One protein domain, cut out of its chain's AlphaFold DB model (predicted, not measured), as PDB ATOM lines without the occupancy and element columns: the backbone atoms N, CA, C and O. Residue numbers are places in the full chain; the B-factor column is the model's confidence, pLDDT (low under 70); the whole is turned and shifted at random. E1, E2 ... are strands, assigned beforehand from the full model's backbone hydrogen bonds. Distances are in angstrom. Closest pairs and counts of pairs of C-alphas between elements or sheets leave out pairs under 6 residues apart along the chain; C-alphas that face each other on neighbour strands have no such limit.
ATOM      1  N   LYS A   2      42.142 -22.071 -48.063       30.69
ATOM      2  CA  LYS A   2      41.750 -23.366 -47.489       30.69
ATOM      3  C   LYS A   2      40.228 -23.388 -47.354       30.69
ATOM      4  O   LYS A   2      39.686 -22.636 -46.551       30.69
ATOM      5  N   LYS A   3      39.544 -24.204 -48.155       28.08
ATOM      6  CA  LYS A   3      38.136 -24.521 -47.908       28.08
ATOM      7  C   LYS A   3      38.099 -25.610 -46.838       28.08
ATOM      8  O   LYS A   3      38.607 -26.702 -47.065       28.08
ATOM      9  N   GLN A   4      37.578 -25.263 -45.666       30.78
ATOM     10  CA  GLN A   4      37.207 -26.213 -44.622       30.78
ATOM     11  C   GLN A   4      35.934 -26.934 -45.053       30.78
ATOM     12  O   GLN A   4      34.993 -26.284 -45.504       30.78
ATOM     13  N   PHE A   5      35.898 -28.251 -44.877       30.78
ATOM     14  CA  PHE A   5      34.663 -29.019 -44.948       30.78
ATOM     15  C   PHE A   5      34.594 -29.991 -43.777       30.78
ATOM     16  O   PHE A   5      35.607 -30.504 -43.313       30.78
ATOM     17  N   ILE A   6      33.374 -30.138 -43.279       30.44
ATOM     18  CA  ILE A   6      32.999 -30.782 -42.026       30.44
ATOM     19  C   ILE A   6      32.651 -32.241 -42.327       30.44
ATOM     20  O   ILE A   6      31.885 -32.502 -43.253       30.44
ATOM     21  N   VAL A   7      33.190 -33.175 -41.541       33.84
ATOM     22  CA  VAL A   7      32.838 -34.602 -41.587       33.84
ATOM     23  C   VAL A   7      32.704 -35.131 -40.155       33.84
ATOM     24  O   VAL A   7      33.520 -34.801 -39.293       33.84
ATOM     25  N   VAL A   8      31.650 -35.913 -39.900       28.16
ATOM     26  CA  VAL A   8      31.243 -36.434 -38.582       28.16
ATOM     27  C   VAL A   8      31.542 -37.934 -38.501       28.16
ATOM     28  O   VAL A   8      31.248 -38.664 -39.447       28.16
ATOM     29  N   PHE A   9      32.103 -38.381 -37.376       34.47
ATOM     30  CA  PHE A   9      32.319 -39.785 -37.010       34.47
ATOM     31  C   PHE A   9      31.579 -40.069 -35.698       34.47
ATOM     32  O   PHE A   9      31.584 -39.207 -34.818       34.47
ATOM     33  N   LEU A  10      30.965 -41.248 -35.568       33.81
ATOM     34  CA  LEU A  10      30.234 -41.682 -34.369       33.81
ATOM     35  C   LEU A  10      30.793 -43.033 -33.913       33.81
ATOM     36  O   LEU A  10      30.793 -43.976 -34.693       33.81
ATOM     37  N   ILE A  11      31.305 -43.124 -32.685       41.03
ATOM     38  CA  ILE A  11      31.878 -44.356 -32.123       41.03
ATOM     39  C   ILE A  11      31.341 -44.571 -30.698       41.03
ATOM     40  O   ILE A  11      31.317 -43.614 -29.923       41.03
ATOM     41  N   ILE A  12      30.898 -45.793 -30.358       44.59
ATOM     42  CA  ILE A  12      30.051 -46.057 -29.174       44.59
ATOM     43  C   ILE A  12      30.418 -47.371 -28.497       44.59
ATOM     44  O   ILE A  12      30.352 -48.394 -29.159       44.59
ATOM     45  N   ALA A  13      30.720 -47.369 -27.194       35.81
ATOM     46  CA  ALA A  13      30.921 -48.588 -26.404       35.81
ATOM     47  C   ALA A  13      29.640 -48.999 -25.642       35.81
ATOM     48  O   ALA A  13      29.004 -48.143 -25.019       35.81
ATOM     49  N   LEU A  14      29.289 -50.290 -25.675       40.97
ATOM     50  CA  LEU A  14      28.111 -50.896 -25.029       40.97
ATOM     51  C   LEU A  14      28.494 -51.644 -23.738       40.97
ATOM     52  O   LEU A  14      29.577 -52.225 -23.660       40.97
ATOM     53  N   SER A  15      27.611 -51.662 -22.732       36.06
ATOM     54  CA  SER A  15      27.787 -52.460 -21.509       36.06
ATOM     55  C   SER A  15      26.530 -53.257 -21.138       36.06
ATOM     56  O   SER A  15      25.532 -52.710 -20.679       36.06
ATOM     57  N   ILE A  16      26.594 -54.586 -21.284       43.84
ATOM     58  CA  ILE A  16      25.683 -55.550 -20.644       43.84
ATOM     59  C   ILE A  16      26.512 -56.751 -20.149       43.84
ATOM     60  O   ILE A  16      27.442 -57.176 -20.830       43.84
ATOM     61  N   SER A  17      26.175 -57.226 -18.936       40.59
ATOM     62  CA  SER A  17      26.520 -58.501 -18.268       40.59
ATOM     63  C   SER A  17      27.873 -59.144 -18.610       40.59
ATOM     64  O   SER A  17      28.046 -59.740 -19.668       40.59
ATOM     65  N   GLN A  18      28.796 -59.146 -17.643       42.72
ATOM     66  CA  GLN A  18      30.086 -59.832 -17.730       42.72
ATOM     67  C   GLN A  18      29.885 -61.357 -17.801       42.72
ATOM     68  O   GLN A  18      29.847 -62.057 -16.796       42.72
ATOM     69  N   SER A  19      29.703 -61.861 -19.018       55.50
ATOM     70  CA  SER A  19      29.971 -63.251 -19.365       55.50
ATOM     71  C   SER A  19      31.449 -63.529 -19.069       55.50
ATOM     72  O   SER A  19      32.309 -62.819 -19.589       55.50
ATOM     73  N   ASP A  20      31.758 -64.551 -18.262       68.69
ATOM     74  CA  ASP A  20      33.141 -65.035 -18.087       68.69
ATOM     75  C   ASP A  20      33.754 -65.504 -19.426       68.69
ATOM     76  O   ASP A  20      34.973 -65.600 -19.570       68.69
ATOM     77  N   ASP A  21      32.913 -65.766 -20.433       82.31
ATOM     78  CA  ASP A  21      33.332 -65.978 -21.813       82.31
ATOM     79  C   ASP A  21      33.484 -64.637 -22.548       82.31
ATOM     80  O   ASP A  21      32.496 -64.011 -22.950       82.31
ATOM     81  N   GLN A  22      34.740 -64.231 -22.750       83.44
ATOM     82  CA  GLN A  22      35.137 -63.013 -23.462       83.44
ATOM     83  C   GLN A  22      34.726 -62.982 -24.944       83.44
ATOM     84  O   GLN A  22      34.730 -61.907 -25.542       83.44
ATOM     85  N   PHE A  23      34.416 -64.138 -25.541       86.69
ATOM     86  CA  PHE A  23      34.046 -64.253 -26.952       86.69
ATOM     87  C   PHE A  23      32.539 -64.244 -27.172       86.69
ATOM     88  O   PHE A  23      32.108 -64.155 -28.316       86.69
ATOM     89  N   ARG A  24      31.730 -64.319 -26.107       90.12
ATOM     90  CA  ARG A  24      30.273 -64.325 -26.224       90.12
ATOM     91  C   ARG A  24      29.763 -62.935 -26.638       90.12
ATOM     92  O   ARG A  24      29.901 -61.995 -25.848       90.12
ATOM     93  N   PRO A  25      29.142 -62.779 -27.824       91.94
ATOM     94  CA  PRO A  25      28.537 -61.513 -28.231       91.94
ATOM     95  C   PRO A  25      27.476 -61.050 -27.226       91.94
ATOM     96  O   PRO A  25      26.752 -61.867 -26.670       91.94
ATOM     97  N   GLN A  26      27.358 -59.741 -26.998       90.56
ATOM     98  CA  GLN A  26      26.406 -59.205 -26.007       90.56
ATOM     99  C   GLN A  26      25.168 -58.536 -26.615       90.56
ATOM    100  O   GLN A  26      24.217 -58.247 -25.897       90.56
ATOM    101  N   TYR A  27      25.160 -58.300 -27.927       93.44
ATOM    102  CA  TYR A  27      24.056 -57.627 -28.625       93.44
ATOM    103  C   TYR A  27      23.661 -58.317 -29.941       93.44
ATOM    104  O   TYR A  27      22.967 -57.733 -30.764       93.44
ATOM    105  N   HIS A  28      24.103 -59.561 -30.142       96.75
ATOM    106  CA  HIS A  28      23.610 -60.448 -31.198       96.75
ATOM    107  C   HIS A  28      22.715 -61.517 -30.572       96.75
ATOM    108  O   HIS A  28      22.907 -61.892 -29.411       96.75
ATOM    109  N   LEU A  29      21.753 -62.030 -31.338       96.69
ATOM    110  CA  LEU A  29      20.935 -63.145 -30.875       96.69
ATOM    111  C   LEU A  29      21.770 -64.432 -30.901       96.69
ATOM    112  O   LEU A  29      22.419 -64.766 -31.894       96.69
ATOM    113  N   LEU A  30      21.755 -65.128 -29.769       95.12
ATOM    114  CA  LEU A  30      22.570 -66.299 -29.460       95.12
ATOM    115  C   LEU A  30      21.686 -67.449 -28.983       95.12
ATOM    116  O   LEU A  30      20.556 -67.215 -28.528       95.12
ATOM    117  N   PRO A  31      22.189 -68.694 -28.986       92.62
ATOM    118  CA  PRO A  31      21.424 -69.772 -28.409       92.62
ATOM    119  C   PRO A  31      21.496 -69.586 -26.886       92.62
ATOM    120  O   PRO A  31      22.527 -69.116 -26.373       92.62
ATOM    121  N   ASP A 328      24.806 -42.686 -23.906       76.62
ATOM    122  CA  ASP A 328      25.127 -41.272 -24.160       76.62
ATOM    123  C   ASP A 328      26.486 -40.833 -23.588       76.62
ATOM    124  O   ASP A 328      27.234 -40.096 -24.230       76.62
ATOM    125  N   GLU A 329      26.851 -41.322 -22.401       76.94
ATOM    126  CA  GLU A 329      28.117 -40.985 -21.736       76.94
ATOM    127  C   GLU A 329      29.355 -41.585 -22.434       76.94
ATOM    128  O   GLU A 329      30.478 -41.089 -22.265       76.94
ATOM    129  N   SER A 330      29.177 -42.635 -23.249       77.06
ATOM    130  CA  SER A 330      30.254 -43.285 -24.007       77.06
ATOM    131  C   SER A 330      30.429 -42.716 -25.419       77.06
ATOM    132  O   SER A 330      31.407 -43.054 -26.086       77.06
ATOM    133  N   HIS A 331      29.558 -41.797 -25.858       79.06
ATOM    134  CA  HIS A 331      29.671 -41.153 -27.166       79.06
ATOM    135  C   HIS A 331      30.938 -40.303 -27.285       79.06
ATOM    136  O   HIS A 331      31.247 -39.462 -26.432       79.06
ATOM    137  N   ARG A 332      31.672 -40.502 -28.384       84.25
ATOM    138  CA  ARG A 332      32.843 -39.701 -28.752       84.25
ATOM    139  C   ARG A 332      32.721 -39.244 -30.202       84.25
ATOM    140  O   ARG A 332      32.347 -40.025 -31.075       84.25
ATOM    141  N   TYR A 333      33.078 -37.985 -30.443       85.19
ATOM    142  CA  TYR A 333      33.103 -37.380 -31.770       85.19
ATOM    143  C   TYR A 333      34.510 -36.897 -32.078       85.19
ATOM    144  O   TYR A 333      35.101 -36.133 -31.314       85.19
ATOM    145  N   PHE A 334      35.020 -37.319 -33.227       83.88
ATOM    146  CA  PHE A 334      36.307 -36.882 -33.740       83.88
ATOM    147  C   PHE A 334      36.113 -36.296 -35.131       83.88
ATOM    148  O   PHE A 334      35.299 -36.777 -35.920       83.88
ATOM    149  N   HIS A 335      36.863 -35.242 -35.432       84.38
ATOM    150  CA  HIS A 335      36.773 -34.530 -36.699       84.38
ATOM    151  C   HIS A 335      38.174 -34.275 -37.240       84.38
ATOM    152  O   HIS A 335      39.083 -33.962 -36.474       84.38
ATOM    153  N   ASN A 336      38.326 -34.337 -38.565       82.38
ATOM    154  CA  ASN A 336      39.569 -34.002 -39.265       82.38
ATOM    155  C   ASN A 336      40.793 -34.807 -38.791       82.38
ATOM    156  O   ASN A 336      41.895 -34.260 -38.725       82.38
ATOM    157  N   ILE A 337      40.605 -36.091 -38.474       81.12
ATOM    158  CA  ILE A 337      41.728 -37.012 -38.272       81.12
ATOM    159  C   ILE A 337      42.452 -37.146 -39.615       81.12
ATOM    160  O   ILE A 337      41.855 -37.553 -40.614       81.12
ATOM    161  N   VAL A 338      43.723 -36.751 -39.652       79.44
ATOM    162  CA  VAL A 338      44.561 -36.834 -40.851       79.44
ATOM    163  C   VAL A 338      45.524 -37.988 -40.662       79.44
ATOM    164  O   VAL A 338      46.536 -37.828 -39.987       79.44
ATOM    165  N   LEU A 339      45.242 -39.114 -41.317       78.12
ATOM    166  CA  LEU A 339      46.157 -40.249 -41.338       78.12
ATOM    167  C   LEU A 339      47.374 -39.914 -42.216       78.12
ATOM    168  O   LEU A 339      47.223 -39.752 -43.433       78.12
ATOM    169  N   PRO A 340      48.589 -39.793 -41.652       74.31
ATOM    170  CA  PRO A 340      49.787 -39.576 -42.447       74.31
ATOM    171  C   PRO A 340      50.113 -40.851 -43.229       74.31
ATOM    172  O   PRO A 340      50.063 -41.946 -42.677       74.31
ATOM    173  N   SER A 341      50.564 -40.723 -44.478       73.69
ATOM    174  CA  SER A 341      50.883 -41.860 -45.366       73.69
ATOM    175  C   SER A 341      51.955 -42.828 -44.839       73.69
ATOM    176  O   SER A 341      52.179 -43.880 -45.427       73.69
ATOM    177  N   ILE A 342      52.655 -42.454 -43.768       79.81
ATOM    178  CA  ILE A 342      53.771 -43.187 -43.158       79.81
ATOM    179  C   ILE A 342      53.386 -43.857 -41.834       79.81
ATOM    180  O   ILE A 342      54.164 -44.662 -41.325       79.81
ATOM    181  N   ILE A 343      52.227 -43.516 -41.256       72.56
ATOM    182  CA  ILE A 343      51.780 -44.078 -39.981       72.56
ATOM    183  C   ILE A 343      50.594 -45.012 -40.255       72.56
ATOM    184  O   ILE A 343      49.537 -44.537 -40.663       72.56
ATOM    185  N   PRO A 344      50.743 -46.330 -40.030       72.50
ATOM    186  CA  PRO A 344      49.688 -47.295 -40.335       72.50
ATOM    187  C   PRO A 344      48.523 -47.273 -39.335       72.50
ATOM    188  O   PRO A 344      47.460 -47.802 -39.644       72.50
ATOM    189  N   PHE A 345      48.706 -46.678 -38.149       75.88
ATOM    190  CA  PHE A 345      47.705 -46.657 -37.083       75.88
ATOM    191  C   PHE A 345      47.701 -45.318 -36.346       75.88
ATOM    192  O   PHE A 345      48.753 -44.833 -35.933       75.88
ATOM    193  N   GLU A 346      46.515 -44.772 -36.101       75.94
ATOM    194  CA  GLU A 346      46.319 -43.648 -35.190       75.94
ATOM    195  C   GLU A 346      45.425 -44.105 -34.039       75.94
ATOM    196  O   GLU A 346      44.363 -44.693 -34.255       75.94
ATOM    197  N   LEU A 347      45.886 -43.890 -32.807       77.38
ATOM    198  CA  LEU A 347      45.092 -44.190 -31.622       77.38
ATOM    199  C   LEU A 347      44.019 -43.118 -31.469       77.38
ATOM    200  O   LEU A 347      44.332 -41.939 -31.320       77.38
ATOM    201  N   VAL A 348      42.761 -43.548 -31.451       76.69
ATOM    202  CA  VAL A 348      41.638 -42.688 -31.086       76.69
ATOM    203  C   VAL A 348      41.568 -42.652 -29.555       76.69
ATOM    204  O   VAL A 348      41.327 -43.697 -28.944       76.69
ATOM    205  N   PRO A 349      41.841 -41.503 -28.906       76.06
ATOM    206  CA  PRO A 349      41.860 -41.429 -27.450       76.06
ATOM    207  C   PRO A 349      40.460 -41.664 -26.875       76.06
ATOM    208  O   PRO A 349      39.455 -41.417 -27.534       76.06
ATOM    209  N   ASP A 350      40.402 -42.128 -25.627       76.94
ATOM    210  CA  ASP A 350      39.161 -42.271 -24.852       76.94
ATOM    211  C   ASP A 350      38.094 -43.197 -25.470       76.94
ATOM    212  O   ASP A 350      36.909 -43.087 -25.145       76.94
ATOM    213  N   VAL A 351      38.526 -44.132 -26.325       76.62
ATOM    214  CA  VAL A 351      37.729 -45.245 -26.856       76.62
ATOM    215  C   VAL A 351      38.389 -46.561 -26.438       76.62
ATOM    216  O   VAL A 351      39.532 -46.841 -26.797       76.62
ATOM    217  N   SER A 352      37.677 -47.384 -25.670       78.12
ATOM    218  CA  SER A 352      38.118 -48.725 -25.274       78.12
ATOM    219  C   SER A 352      36.916 -49.635 -25.018       78.12
ATOM    220  O   SER A 352      35.818 -49.162 -24.730       78.12
ATOM    221  N   GLY A 353      37.110 -50.947 -25.159       80.81
ATOM    222  CA  GLY A 353      36.060 -51.951 -24.969       80.81
ATOM    223  C   GLY A 353      36.054 -53.016 -26.063       80.81
ATOM    224  O   GLY A 353      36.752 -52.903 -27.067       80.81
ATOM    225  N   ASN A 354      35.261 -54.064 -25.853       83.69
ATOM    226  CA  ASN A 354      35.070 -55.183 -26.783       83.69
ATOM    227  C   ASN A 354      33.664 -55.201 -27.418       83.69
ATOM    228  O   ASN A 354      33.299 -56.164 -28.086       83.69
ATOM    229  N   GLN A 355      32.875 -54.146 -27.209       87.50
ATOM    230  CA  GLN A 355      31.537 -53.969 -27.772       87.50
ATOM    231  C   GLN A 355      31.418 -52.535 -28.259       87.50
ATOM    232  O   GLN A 355      31.076 -51.654 -27.475       87.50
ATOM    233  N   ILE A 356      31.786 -52.293 -29.515       88.00
ATOM    234  CA  ILE A 356      31.874 -50.938 -30.053       88.00
ATOM    235  C   ILE A 356      31.170 -50.849 -31.409       88.00
ATOM    236  O   ILE A 356      31.407 -51.687 -32.275       88.00
ATOM    237  N   GLU A 357      30.343 -49.825 -31.609       90.25
ATOM    238  CA  GLU A 357      29.888 -49.386 -32.932       90.25
ATOM    239  C   GLU A 357      30.849 -48.317 -33.459       90.25
ATOM    240  O   GLU A 357      31.187 -47.393 -32.721       90.25
ATOM    241  N   LEU A 358      31.288 -48.425 -34.719       88.56
ATOM    242  CA  LEU A 358      32.148 -47.439 -35.378       88.56
ATOM    243  C   LEU A 358      31.504 -46.944 -36.679       88.56
ATOM    244  O   LEU A 358      31.299 -47.721 -37.606       88.56
ATOM    245  N   MET A 359      31.265 -45.641 -36.787       89.38
ATOM    246  CA  MET A 359      30.822 -44.972 -38.009       89.38
ATOM    247  C   MET A 359      31.933 -44.072 -38.539       89.38
ATOM    248  O   MET A 359      32.334 -43.101 -37.888       89.38
ATOM    249  N   ILE A 360      32.418 -44.408 -39.736       87.06
ATOM    250  CA  ILE A 360      33.616 -43.824 -40.335       87.06
ATOM    251  C   ILE A 360      33.321 -43.279 -41.733       87.06
ATOM    252  O   ILE A 360      32.937 -44.024 -42.627       87.06
ATOM    253  N   ASN A 361      33.537 -41.974 -41.927       89.00
ATOM    254  CA  ASN A 361      33.347 -41.275 -43.197       89.00
ATOM    255  C   ASN A 361      34.693 -40.853 -43.798       89.00
ATOM    256  O   ASN A 361      35.281 -39.845 -43.409       89.00
ATOM    257  N   TRP A 362      35.184 -41.607 -44.777       85.62
ATOM    258  CA  TRP A 362      36.448 -41.302 -45.448       85.62
ATOM    259  C   TRP A 362      36.293 -40.185 -46.484       85.62
ATOM    260  O   TRP A 362      35.413 -40.227 -47.342       85.62
ATOM    261  N   GLN A 363      37.203 -39.211 -46.455       83.31
ATOM    262  CA  GLN A 363      37.446 -38.321 -47.588       83.31
ATOM    263  C   GLN A 363      38.730 -38.752 -48.286       83.31
ATOM    264  O   GLN A 363      39.830 -38.483 -47.807       83.31
ATOM    265  N   PHE A 364      38.586 -39.408 -49.433       79.69
ATOM    266  CA  PHE A 364      39.725 -39.703 -50.290       79.69
ATOM    267  C   PHE A 364      40.163 -38.434 -51.034       79.69
ATOM    268  O   PHE A 364      39.304 -37.630 -51.427       79.69
TER     269      PHE A 364
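This is residues 2 to 31 and 328 to 364 of the 368 residues of the protein "Hypothetical protein" of Rotaria sp. Silwood1 (UniProt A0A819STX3). With little regular structure, this is a long, loose strip: two short strands, E1 and E2, run side by side near its middle, among long stretches with no named element. Residues 14 to 31 carry the strip on beyond E1, and residues 339 to 345 stick out in a loop. The printed part has 67 residues, with strands E1 then E2, antiparallel, and no named helix; the class is all strand, though the strands hold only 8 residues. It is loose, radius of gyration of the C-alphas 15.7 A, and spans 53 by 28 by 21 A.

E1, residues 10 to 13, and E2, residues 356 to 359, are antiparallel neighbours at 177 degrees. C-alphas 13 and 356 face each other at 4.4 A. N 359 and O 10, 2.7 A, are within hydrogen-bond range.

E1 begins at C-alpha 10 (30.234, -41.682, -34.369) and is 10.6 A long. E2, 10.0 A long, ends at C-alpha 359 (30.822, -44.972, -38.009).

The farthest C-alphas, of Lys 2 and Pro 31, are 54.1 A apart. The link from E1 to E2 crosses the cut, residues 32 to 327, a gap of 29.1 A between C-alphas 31 and 328. Residues 2 to 20 have pLDDT under 70.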